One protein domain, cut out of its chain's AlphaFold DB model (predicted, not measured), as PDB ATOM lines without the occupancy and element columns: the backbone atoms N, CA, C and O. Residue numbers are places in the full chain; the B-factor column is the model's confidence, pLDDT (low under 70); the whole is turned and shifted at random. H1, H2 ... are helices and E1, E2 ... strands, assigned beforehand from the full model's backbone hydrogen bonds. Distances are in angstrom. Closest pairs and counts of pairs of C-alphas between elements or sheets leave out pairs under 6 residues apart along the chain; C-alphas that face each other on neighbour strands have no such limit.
ATOM      1  N   VAL A 206      -1.102  62.950   7.349       95.31
ATOM      2  CA  VAL A 206      -2.098  63.377   6.364       95.31
ATOM      3  C   VAL A 206      -3.078  62.265   5.972       95.31
ATOM      4  O   VAL A 206      -4.259  62.535   5.762       95.31
ATOM      5  N   CYS A 207      -2.637  61.000   5.961       95.31
ATOM      6  CA  CYS A 207      -3.493  59.847   5.662       95.31
ATOM      7  C   CYS A 207      -4.469  59.508   6.802       95.31
ATOM      8  O   CYS A 207      -5.378  58.709   6.605       95.31
ATOM      9  N   ARG A 208      -4.271  60.066   8.003       93.56
ATOM     10  CA  ARG A 208      -5.131  59.836   9.175       93.56
ATOM     11  C   ARG A 208      -6.209  60.904   9.348       93.56
ATOM     12  O   ARG A 208      -7.146  60.669  10.103       93.56
ATOM     13  N   VAL A 209      -6.079  62.056   8.682       89.94
ATOM     14  CA  VAL A 209      -7.047  63.159   8.815       89.94
ATOM     15  C   VAL A 209      -8.380  62.805   8.152       89.94
ATOM     16  O   VAL A 209      -9.430  63.014   8.751       89.94
ATOM     17  N   ASP A 210      -8.335  62.218   6.954       89.56
ATOM     18  CA  ASP A 210      -9.467  61.512   6.345       89.56
ATOM     19  C   ASP A 210      -9.113  60.019   6.242       89.56
ATOM     20  O   ASP A 210      -8.404  59.617   5.314       89.56
ATOM     21  N   PRO A 211      -9.552  59.187   7.205       92.44
ATOM     22  CA  PRO A 211      -9.178  57.781   7.248       92.44
ATOM     23  C   PRO A 211      -9.954  56.915   6.250       92.44
ATOM     24  O   PRO A 211      -9.658  55.726   6.158       92.44
ATOM     25  N   SER A 212     -10.929  57.459   5.509       92.44
ATOM     26  CA  SER A 212     -11.832  56.679   4.649       92.44
ATOM     27  C   SER A 212     -11.097  55.727   3.687       92.44
ATOM     28  O   SER A 212     -11.452  54.547   3.644       92.44
ATOM     29  N   PRO A 213     -10.010  56.141   2.997       92.94
ATOM     30  CA  PRO A 213      -9.233  55.227   2.155       92.94
ATOM     31  C   PRO A 213      -8.562  54.093   2.944       92.94
ATOM     32  O   PRO A 213      -8.508  52.954   2.480       92.94
ATOM     33  N   LEU A 214      -8.076  54.374   4.160       95.75
ATOM     34  CA  LEU A 214      -7.491  53.351   5.031       95.75
ATOM     35  C   LEU A 214      -8.559  52.361   5.508       95.75
ATOM     36  O   LEU A 214      -8.290  51.164   5.546       95.75
ATOM     37  N   LEU A 215      -9.765  52.831   5.841       95.44
ATOM     38  CA  LEU A 215     -10.875  51.970   6.264       95.44
ATOM     39  C   LEU A 215     -11.336  51.044   5.140       95.44
ATOM     40  O   LEU A 215     -11.459  49.838   5.364       95.44
ATOM     41  N   ALA A 216     -11.497  51.588   3.931       92.44
ATOM     42  CA  ALA A 216     -11.844  50.811   2.749       92.44
ATOM     43  C   ALA A 216     -10.807  49.705   2.494       92.44
ATOM     44  O   ALA A 216     -11.150  48.540   2.282       92.44
ATOM     45  N   ARG A 217      -9.520  50.045   2.623       91.31
ATOM     46  CA  ARG A 217      -8.414  49.113   2.401       91.31
ATOM     47  C   ARG A 217      -8.196  48.124   3.547       91.31
ATOM     48  O   ARG A 217      -7.653  47.047   3.322       91.31
ATOM     49  N   ALA A 218      -8.634  48.440   4.763       94.75
ATOM     50  CA  ALA A 218      -8.476  47.571   5.926       94.75
ATOM     51  C   ALA A 218      -9.351  46.308   5.868       94.75
ATOM     52  O   ALA A 218      -9.163  45.416   6.693       94.75
ATOM     53  N   LYS A 219     -10.295  46.199   4.931       93.62
ATOM     54  CA  LYS A 219     -11.196  45.044   4.795       93.62
ATOM     55  C   LYS A 219     -10.462  43.783   4.349       93.62
ATOM     56  O   LYS A 219      -9.437  43.861   3.662       93.62
ATOM     57  N   ALA A 220     -10.953  42.616   4.761       91.12
ATOM     58  CA  ALA A 220     -10.450  41.347   4.239       91.12
ATOM     59  C   ALA A 220     -11.082  41.066   2.869       91.12
ATOM     60  O   ALA A 220     -10.364  40.791   1.911       91.12
ATOM     61  N   ASP A 221     -12.399  41.235   2.758       89.94
ATOM     62  CA  ASP A 221     -13.139  41.296   1.494       89.94
ATOM     63  C   ASP A 221     -13.688  42.717   1.333       89.94
ATOM     64  O   ASP A 221     -14.371  43.225   2.219       89.94
ATOM     65  N   GLY A 222     -13.416  43.384   0.210       86.38
ATOM     66  CA  GLY A 222     -13.853  44.767   0.005       86.38
ATOM     67  C   GLY A 222     -15.370  44.993   0.012       86.38
ATOM     68  O   GLY A 222     -15.816  46.139   0.045       86.38
ATOM     69  N   ARG A 223     -16.182  43.927   0.006       86.56
ATOM     70  CA  ARG A 223     -17.642  43.986   0.187       86.56
ATOM     71  C   ARG A 223     -18.070  44.153   1.644       86.56
ATOM     72  O   ARG A 223     -19.237  44.456   1.889       86.56
ATOM     73  N   GLU A 224     -17.167  43.932   2.594       91.25
ATOM     74  CA  GLU A 224     -17.431  44.130   4.018       91.25
ATOM     75  C   GLU A 224     -17.716  45.615   4.326       91.25
ATOM     76  O   GLU A 224     -17.235  46.514   3.622       91.25
ATOM     77  N   PRO A 225     -18.515  45.913   5.366       92.50
ATOM     78  CA  PRO A 225     -18.679  47.284   5.836       92.50
ATOM     79  C   PRO A 225     -17.372  47.824   6.432       92.50
ATOM     80  O   PRO A 225     -16.516  47.063   6.894       92.50
ATOM     81  N   ASP A 226     -17.223  49.150   6.444       93.38
ATOM     82  CA  ASP A 226     -16.104  49.796   7.129       93.38
ATOM     83  C   ASP A 226     -16.160  49.501   8.634       93.38
ATOM     84  O   ASP A 226     -17.229  49.442   9.246       93.38
ATOM     85  N   ARG A 227     -14.982  49.304   9.232       95.44
ATOM     86  CA  ARG A 227     -14.825  49.138  10.681       95.44
ATOM     87  C   ARG A 227     -14.564  50.491  11.336       95.44
ATOM     88  O   ARG A 227     -14.068  51.409  10.691       95.44
ATOM     89  N   GLU A 228     -14.815  50.576  12.640       95.25
ATOM     90  CA  GLU A 228     -14.465  51.755  13.436       95.25
ATOM     91  C   GLU A 228     -12.972  52.123  13.284       95.25
ATOM     92  O   GLU A 228     -12.116  51.223  13.322       95.25
ATOM     93  N   PRO A 229     -12.627  53.423  13.159       95.94
ATOM     94  CA  PRO A 229     -11.273  53.909  12.882       95.94
ATOM     95  C   PRO A 229     -10.352  53.841  14.109       95.94
ATOM     96  O   PRO A 229      -9.811  54.835  14.589       95.94
ATOM     97  N   THR A 230     -10.142  52.638  14.636       97.12
ATOM     98  CA  THR A 230      -9.169  52.393  15.706       97.12
ATOM     99  C   THR A 230      -7.737  52.428  15.156       97.12
ATOM    100  O   THR A 230      -7.520  52.072  13.994       97.12
ATOM    101  N   PRO A 231      -6.714  52.746  15.977       96.81
ATOM    102  CA  PRO A 231      -5.317  52.706  15.533       96.81
ATOM    103  C   PRO A 231      -4.900  51.366  14.905       96.81
ATOM    104  O   PRO A 231      -4.097  51.331  13.980       96.81
ATOM    105  N   ALA A 232      -5.457  50.244  15.370       96.81
ATOM    106  CA  ALA A 232      -5.183  48.933  14.784       96.81
ATOM    107  C   ALA A 232      -5.748  48.796  13.359       96.81
ATOM    108  O   ALA A 232      -5.040  48.320  12.475       96.81
ATOM    109  N   VAL A 233      -6.981  49.259  13.129       97.44
ATOM    110  CA  VAL A 233      -7.635  49.223  11.809       97.44
ATOM    111  C   VAL A 233      -6.921  50.145  10.822       97.44
ATOM    112  O   VAL A 233      -6.655  49.736   9.695       97.44
ATOM    113  N   LEU A 234      -6.532  51.351  11.248       97.56
ATOM    114  CA  LEU A 234      -5.801  52.286  10.388       97.56
ATOM    115  C   LEU A 234      -4.426  51.742   9.977       97.56
ATOM    116  O   LEU A 234      -4.025  51.912   8.829       97.56
ATOM    117  N   ARG A 235      -3.722  51.042  10.878       97.69
ATOM    118  CA  ARG A 235      -2.457  50.361  10.551       97.69
ATOM    119  C   ARG A 235      -2.638  49.196   9.592       97.69
ATOM    120  O   ARG A 235      -1.795  48.994   8.728       97.69
ATOM    121  N   GLU A 236      -3.724  48.439   9.719       97.31
ATOM    122  CA  GLU A 236      -4.042  47.376   8.765       97.31
ATOM    123  C   GLU A 236      -4.333  47.944   7.369       97.31
ATOM    124  O   GLU A 236      -3.765  47.473   6.383       97.31
ATOM    125  N   GLY A 237      -5.166  48.987   7.292       96.88
ATOM    126  CA  GLY A 237      -5.417  49.719   6.053       96.88
ATOM    127  C   GLY A 237      -4.127  50.259   5.447       96.88
ATOM    128  O   GLY A 237      -3.858  50.037   4.271       96.88
ATOM    129  N   TRP A 238      -3.279  50.875   6.273       97.50
ATOM    130  CA  TRP A 238      -1.978  51.392   5.860       97.50
ATOM    131  C   TRP A 238      -1.056  50.309   5.309       97.50
ATOM    132  O   TRP A 238      -0.493  50.485   4.234       97.50
ATOM    133  N   ALA A 239      -0.930  49.179   6.004       96.69
ATOM    134  CA  ALA A 239      -0.079  48.079   5.577       96.69
ATOM    135  C   ALA A 239      -0.456  47.589   4.173       96.69
ATOM    136  O   ALA A 239       0.401  47.431   3.302       96.69
ATOM    137  N   LYS A 240      -1.757  47.415   3.936       95.06
ATOM    138  CA  LYS A 240      -2.316  47.009   2.644       95.06
ATOM    139  C   LYS A 240      -2.171  48.111   1.579       95.06
ATOM    140  O   LYS A 240      -1.830  47.801   0.438       95.06
ATOM    141  N   THR A 241      -2.352  49.385   1.938       94.69
ATOM    142  CA  THR A 241      -2.098  50.544   1.058       94.69
ATOM    143  C   THR A 241      -0.636  50.611   0.626       94.69
ATOM    144  O   THR A 241      -0.365  50.690  -0.568       94.69
ATOM    145  N   ALA A 242       0.309  50.524   1.563       94.31
ATOM    146  CA  ALA A 242       1.739  50.589   1.285       94.31
ATOM    147  C   ALA A 242       2.204  49.417   0.407       94.31
ATOM    148  O   ALA A 242       2.916  49.629  -0.571       94.31
ATOM    149  N   LEU A 243       1.749  48.192   0.704       91.81
ATOM    150  CA  LEU A 243       2.037  47.021  -0.126       91.81
ATOM    151  C   LEU A 243       1.492  47.181  -1.549       91.81
ATOM    152  O   LEU A 243       2.183  46.854  -2.509       91.81
ATOM    153  N   PHE A 244       0.273  47.697  -1.710       88.56
ATOM    154  CA  PHE A 244      -0.271  47.916  -3.046       88.56
ATOM    155  C   PHE A 244       0.472  49.032  -3.790       88.56
ATOM    156  O   PHE A 244       0.827  48.847  -4.950       88.56
ATOM    157  N   GLY A 245       0.725  50.165  -3.133       85.88
ATOM    158  CA  GLY A 245       1.356  51.331  -3.751       85.88
ATOM    159  C   GLY A 245       2.809  51.100  -4.166       85.88
ATOM    160  O   GLY A 245       3.241  51.636  -5.180       85.88
ATOM    161  N   LEU A 246       3.558  50.284  -3.419       86.31
ATOM    162  CA  LEU A 246       4.970  50.022  -3.709       86.31
ATOM    163  C   LEU A 246       5.196  48.919  -4.751       86.31
ATOM    164  O   LEU A 246       6.203  48.974  -5.458       86.31
ATOM    165  N   PHE A 247       4.299  47.930  -4.834       80.38
ATOM    166  CA  PHE A 247       4.518  46.718  -5.638       80.38
ATOM    167  C   PHE A 247       3.526  46.520  -6.780       80.38
ATOM    168  O   PHE A 247       3.819  45.714  -7.650       80.38
ATOM    169  N   PHE A 248       2.395  47.237  -6.792       65.75
ATOM    170  CA  PHE A 248       1.276  47.028  -7.718       65.75
ATOM    171  C   PHE A 248       0.786  45.563  -7.729       65.75
ATOM    172  O   PHE A 248       1.364  44.691  -8.361       65.75
ATOM    173  N   GLN A 249      -0.326  45.288  -7.036       61.12
ATOM    174  CA  GLN A 249      -0.892  43.936  -6.861       61.12
ATOM    175  C   GLN A 249       0.067  42.927  -6.169       61.12
ATOM    176  O   GLN A 249       0.488  41.938  -6.769       61.12
ATOM    177  N   PRO A 250       0.385  43.126  -4.873       57.69
ATOM    178  CA  PRO A 250       1.210  42.195  -4.095       57.69
ATOM    179  C   PRO A 250       0.572  40.798  -4.005       57.69
ATOM    180  O   PRO A 250      -0.650  40.662  -4.035       57.69
ATOM    181  N   VAL A 251       1.365  39.748  -3.755       58.38
ATOM    182  CA  VAL A 251       0.865  38.355  -3.601       58.38
ATOM    183  C   VAL A 251      -0.206  38.175  -2.521       58.38
ATOM    184  O   VAL A 251      -0.888  37.154  -2.465       58.38
ATOM    185  N   SER A 252      -0.320  39.153  -1.628       57.81
ATOM    186  CA  SER A 252      -1.276  39.178  -0.533       57.81
ATOM    187  C   SER A 252      -2.675  39.657  -0.935       57.81
ATOM    188  O   SER A 252      -3.573  39.542  -0.098       57.81
ATOM    189  N   VAL A 253      -2.889  40.124  -2.175       64.62
ATOM    190  CA  VAL A 253      -4.194  40.575  -2.681       64.62
ATOM    191  C   VAL A 253      -4.623  39.832  -3.950       64.62
ATOM    192  O   VAL A 253      -3.856  39.645  -4.894       64.62
ATOM    193  N   GLU A 254      -5.890  39.432  -3.990       73.62
ATOM    194  CA  GLU A 254      -6.574  38.967  -5.195       73.62
ATOM    195  C   GLU A 254      -7.569  40.029  -5.664       73.62
ATOM    196  O   GLU A 254      -8.276  40.608  -4.843       73.62
ATOM    197  N   TYR A 255      -7.651  40.270  -6.976       75.25
ATOM    198  CA  TYR A 255      -8.672  41.131  -7.573       75.25
ATOM    199  C   TYR A 255      -9.633  40.299  -8.427       75.25
ATOM    200  O   TYR A 255      -9.204  39.567  -9.319       75.25
ATOM    201  N   LYS A 256     -10.935  40.406  -8.154       75.81
ATOM    202  CA  LYS A 256     -12.013  39.748  -8.898       75.81
ATOM    203  C   LYS A 256     -12.959  40.812  -9.467       75.81
ATOM    204  O   LYS A 256     -13.702  41.422  -8.695       75.81
ATOM    205  N   PRO A 257     -12.970  41.022 -10.798       73.56
ATOM    206  CA  PRO A 257     -13.914  41.930 -11.438       73.56
ATOM    207  C   PRO A 257     -15.360  41.568 -11.082       73.56
ATOM    208  O   PRO A 257     -15.725  40.394 -11.016       73.56
ATOM    209  N   SER A 258     -16.196  42.574 -10.841       73.19
ATOM    210  CA  SER A 258     -17.630  42.395 -10.598       73.19
ATOM    211  C   SER A 258     -18.390  43.686 -10.916       73.19
ATOM    212  O   SER A 258     -17.779  44.754 -10.884       73.19
ATOM    213  N   PRO A 259     -19.719  43.648 -11.147       79.50
ATOM    214  CA  PRO A 259     -20.515  44.867 -11.316       79.50
ATOM    215  C   PRO A 259     -20.376  45.841 -10.137       79.50
ATOM    216  O   PRO A 259     -20.382  47.052 -10.316       79.50
ATOM    217  N   ALA A 260     -20.183  45.311  -8.925       72.69
ATOM    218  CA  ALA A 260     -19.931  46.116  -7.738       72.69
ATOM    219  C   ALA A 260     -18.553  46.808  -7.774       72.69
ATOM    220  O   ALA A 260     -18.447  47.939  -7.310       72.69
ATOM    221  N   ALA A 261     -17.541  46.161  -8.366       70.19
ATOM    222  CA  ALA A 261     -16.193  46.706  -8.544       70.19
ATOM    223  C   ALA A 261     -16.114  47.821  -9.603       70.19
ATOM    224  O   ALA A 261     -15.177  48.612  -9.591       70.19
ATOM    225  N   VAL A 262     -17.107  47.918 -10.494       68.69
ATOM    226  CA  VAL A 262     -17.233  49.045 -11.439       68.69
ATOM    227  C   VAL A 262     -17.597  50.338 -10.707       68.69
ATOM    228  O   VAL A 262     -17.140  51.412 -11.081       68.69
ATOM    229  N   VAL A 263     -18.424  50.235  -9.662       73.25
ATOM    230  CA  VAL A 263     -18.866  51.383  -8.856       73.25
ATOM    231  C   VAL A 263     -17.861  51.698  -7.750       73.25
ATOM    232  O   VAL A 263     -17.609  52.861  -7.452       73.25
ATOM    233  N   ASP A 264     -17.301  50.660  -7.135       75.38
ATOM    234  CA  ASP A 264     -16.347  50.758  -6.038       75.38
ATOM    235  C   ASP A 264     -15.296  49.662  -6.197       75.38
ATOM    236  O   ASP A 264     -15.542  48.500  -5.857       75.38
ATOM    237  N   ILE A 265     -14.132  50.041  -6.726       74.31
ATOM    238  CA  ILE A 265     -13.065  49.102  -7.072       74.31
ATOM    239  C   ILE A 265     -12.616  48.251  -5.885       74.31
ATOM    240  O   ILE A 265     -12.206  47.104  -6.086       74.31
ATOM    241  N   ASP A 266     -12.755  48.751  -4.653       79.06
ATOM    242  CA  ASP A 266     -12.317  47.993  -3.492       79.06
ATOM    243  C   ASP A 266     -13.114  46.700  -3.319       79.06
ATOM    244  O   ASP A 266     -12.544  45.696  -2.900       79.06
ATOM    245  N   LYS A 267     -14.375  46.648  -3.776       81.75
ATOM    246  CA  LYS A 267     -15.225  45.436  -3.760       81.75
ATOM    247  C   LYS A 267     -14.711  44.300  -4.644       81.75
ATOM    248  O   LYS A 267     -15.251  43.190  -4.594       81.75
ATOM    249  N   GLY A 268     -13.710  44.573  -5.478       80.44
ATOM    250  CA  GLY A 268     -12.979  43.557  -6.219       80.44
ATOM    251  C   GLY A 268     -11.826  42.934  -5.431       80.44
ATOM    252  O   GLY A 268     -11.386  41.853  -5.812       80.44
ATOM    253  N   PHE A 269     -11.337  43.558  -4.354       84.06
ATOM    254  CA  PHE A 269     -10.172  43.072  -3.611       84.06
ATOM    255  C   PHE A 269     -10.531  42.066  -2.514       84.06
ATOM    256  O   PHE A 269     -11.465  42.245  -1.731       84.06
ATOM    257  N   THR A 270      -9.715  41.019  -2.412       87.94
ATOM    258  CA  THR A 270      -9.696  40.083  -1.287       87.94
ATOM    259  C   THR A 270      -8.263  39.929  -0.787       87.94
ATOM    260  O   THR A 270      -7.373  39.530  -1.538       87.94
ATOM    261  N   TRP A 271      -8.030  40.257   0.480       88.88
ATOM    262  CA  TRP A 271      -6.723  40.206   1.125       88.88
ATOM    263  C   TRP A 271      -6.548  38.912   1.912       88.88
ATOM    264  O   TRP A 271      -7.403  38.520   2.702       88.88
ATOM    265  N   THR A 272      -5.393  38.276   1.747       90.50
ATOM    266  CA  THR A 272      -4.994  37.111   2.548       90.50
ATOM    267  C   THR A 272      -4.155  37.546   3.743       90.50
ATOM    268  O   THR A 272      -3.423  38.530   3.663       90.50
ATOM    269  N   GLU A 273      -4.149  36.763   4.822       91.31
ATOM    270  CA  GLU A 273      -3.337  37.015   6.030       91.31
ATOM    271  C   GLU A 273      -1.824  37.183   5.767       91.31
ATOM    272  O   GLU A 273      -1.105  37.732   6.604       91.31
ATOM    273  N   ARG A 274      -1.335  36.789   4.580       89.19
ATOM    274  CA  ARG A 274       0.052  37.009   4.134       89.19
ATOM    275  C   ARG A 274       0.452  38.483   4.111       89.19
ATOM    276  O   ARG A 274       1.641  38.773   4.211       89.19
ATOM    277  N   TRP A 275      -0.503  39.418   4.034       91.69
ATOM    278  CA  TRP A 275      -0.199  40.853   4.102       91.69
ATOM    279  C   TRP A 275       0.603  41.209   5.365       91.69
ATOM    280  O   TRP A 275       1.458  42.087   5.305       91.69
ATOM    281  N   LYS A 276       0.400  40.496   6.485       93.44
ATOM    282  CA  LYS A 276       1.121  40.735   7.747       93.44
ATOM    283  C   LYS A 276       2.617  40.478   7.607       93.44
ATOM    284  O   LYS A 276       3.423  41.339   7.950       93.44
ATOM    285  N   SER A 277       2.992  39.312   7.076       90.88
ATOM    286  CA  SER A 277       4.398  38.961   6.858       90.88
ATOM    287  C   SER A 277       5.023  39.802   5.746       90.88
ATOM    288  O   SER A 277       6.161  40.242   5.891       90.88
ATOM    289  N   SER A 278       4.279  40.095   4.672       90.50
ATOM    290  CA  SER A 278       4.741  40.989   3.601       90.50
ATOM    291  C   SER A 278       5.014  42.404   4.118       90.50
ATOM    292  O   SER A 278       6.060  42.973   3.822       90.50
ATOM    293  N   PHE A 279       4.120  42.973   4.933       94.00
ATOM    294  CA  PHE A 279       4.313  44.315   5.480       94.00
ATOM    295  C   PHE A 279       5.461  44.364   6.491       94.00
ATOM    296  O   PHE A 279       6.271  45.286   6.449       94.00
ATOM    297  N   ALA A 280       5.601  43.347   7.348       93.19
ATOM    298  CA  ALA A 280       6.715  43.253   8.294       93.19
ATOM    299  C   ALA A 280       8.095  43.295   7.605       93.19
ATOM    300  O   ALA A 280       9.067  43.767   8.193       93.19
ATOM    301  N   ARG A 281       8.183  42.854   6.343       90.81
ATOM    302  CA  ARG A 281       9.420  42.891   5.552       90.81
ATOM    303  C   ARG A 281       9.806  44.273   5.054       90.81
ATOM    304  O   ARG A 281      10.995  44.478   4.837       90.81
ATOM    305  N   ILE A 282       8.862  45.199   4.904       92.75
ATOM    306  CA  ILE A 282       9.118  46.561   4.401       92.75
ATOM    307  C   ILE A 282       8.957  47.641   5.479       92.75
ATOM    308  O   ILE A 282       9.520  48.726   5.357       92.75
ATOM    309  N   SER A 283       8.213  47.351   6.547       95.31
ATOM    310  CA  SER A 283       7.904  48.294   7.619       95.31
ATOM    311  C   SER A 283       9.171  48.797   8.315       95.31
ATOM    312  O   SER A 283      10.000  48.019   8.779       95.31
ATOM    313  N   ASN A 284       9.287  50.119   8.422       95.50
ATOM    314  CA  ASN A 284      10.430  50.892   8.914       95.50
ATOM    315  C   ASN A 284      11.758  50.642   8.180       95.50
ATOM    316  O   ASN A 284      12.799  51.108   8.649       95.50
TER     317      ASN A 284
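Overview. This is residues 206 to 284 of the 421 residues of the protein "Hypothetical protein" of Prasinoderma singulare (UniProt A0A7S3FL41). One long helix, H3, forms the middle, with the shorter helices H2 and H6 crossing it on opposite sides, while a small two-stranded ribbon, E1 with E2, and the little helices H4 and H5 reach away to the far end of the longest axis. The printed part has 79 residues with six named helices and two named strands, in the order H1 H2 H3 E1 H4 H5 E2 H6; the sheet E1 - E2 is antiparallel and the class is mostly helix. It is compact, with a radius of gyration of the C-alphas of 12.0 A and spans of 37 by 27 by 19 A.

Arrangement. H1, residues 206 to 209, is close to but not clearly touching H3, residues 231 to 247. H2, residues 212 to 217, touches H3, closest at the C-alphas of Leu 214 and Gly 237, 4.3 A, the same way at a steep tilt of 69 degrees, only just short of about perpendicular. E1, residues 253 to 255, and E2, residues 269 to 271, are antiparallel neighbours at 158 degrees, with N 254 and O 270 2.9 A apart, within hydrogen-bond range. H4, residues 259 to 263, and H5, residues 265 to 268, touch only at the corner, closest at C-alphas 261 and 267, 5.0 A. H6, residues 275 to 282, touches residues 239 to 243 of H3 alone, closest at the C-alphas of Ala 239 and Phe 279, 5.8 A, the same way at a steep tilt of 67 degrees, only just short of about perpendicular. Every O i to N i+4 pair is within hydrogen-bond range in H2 and H3, 3 of 4 in H6 and 0 of 1 in H4, where 2 of 2 O i to N i+3 pairs are; H1 and H5 are too short for an i+4 pair.

Along the chain. H1 begins at C-alpha 206, (-2.098, 63.377, 6.364). H3 measures 24.1 A from first to last C-alpha, H6 10.9 A and H2 8.6 A. H6 ends at C-alpha 282, (9.118, 46.561, 4.401).

Size, cuts and confidence. The C-alphas farthest apart are those of Pro 259 and Asn 284, 37.5 A. The printed part has no cut, and the link from H2 to H3, residues 218 to 230, is long. The mean pLDDT of the printed part is 86.9, with residues 248 to 253 and residue 262 under 70.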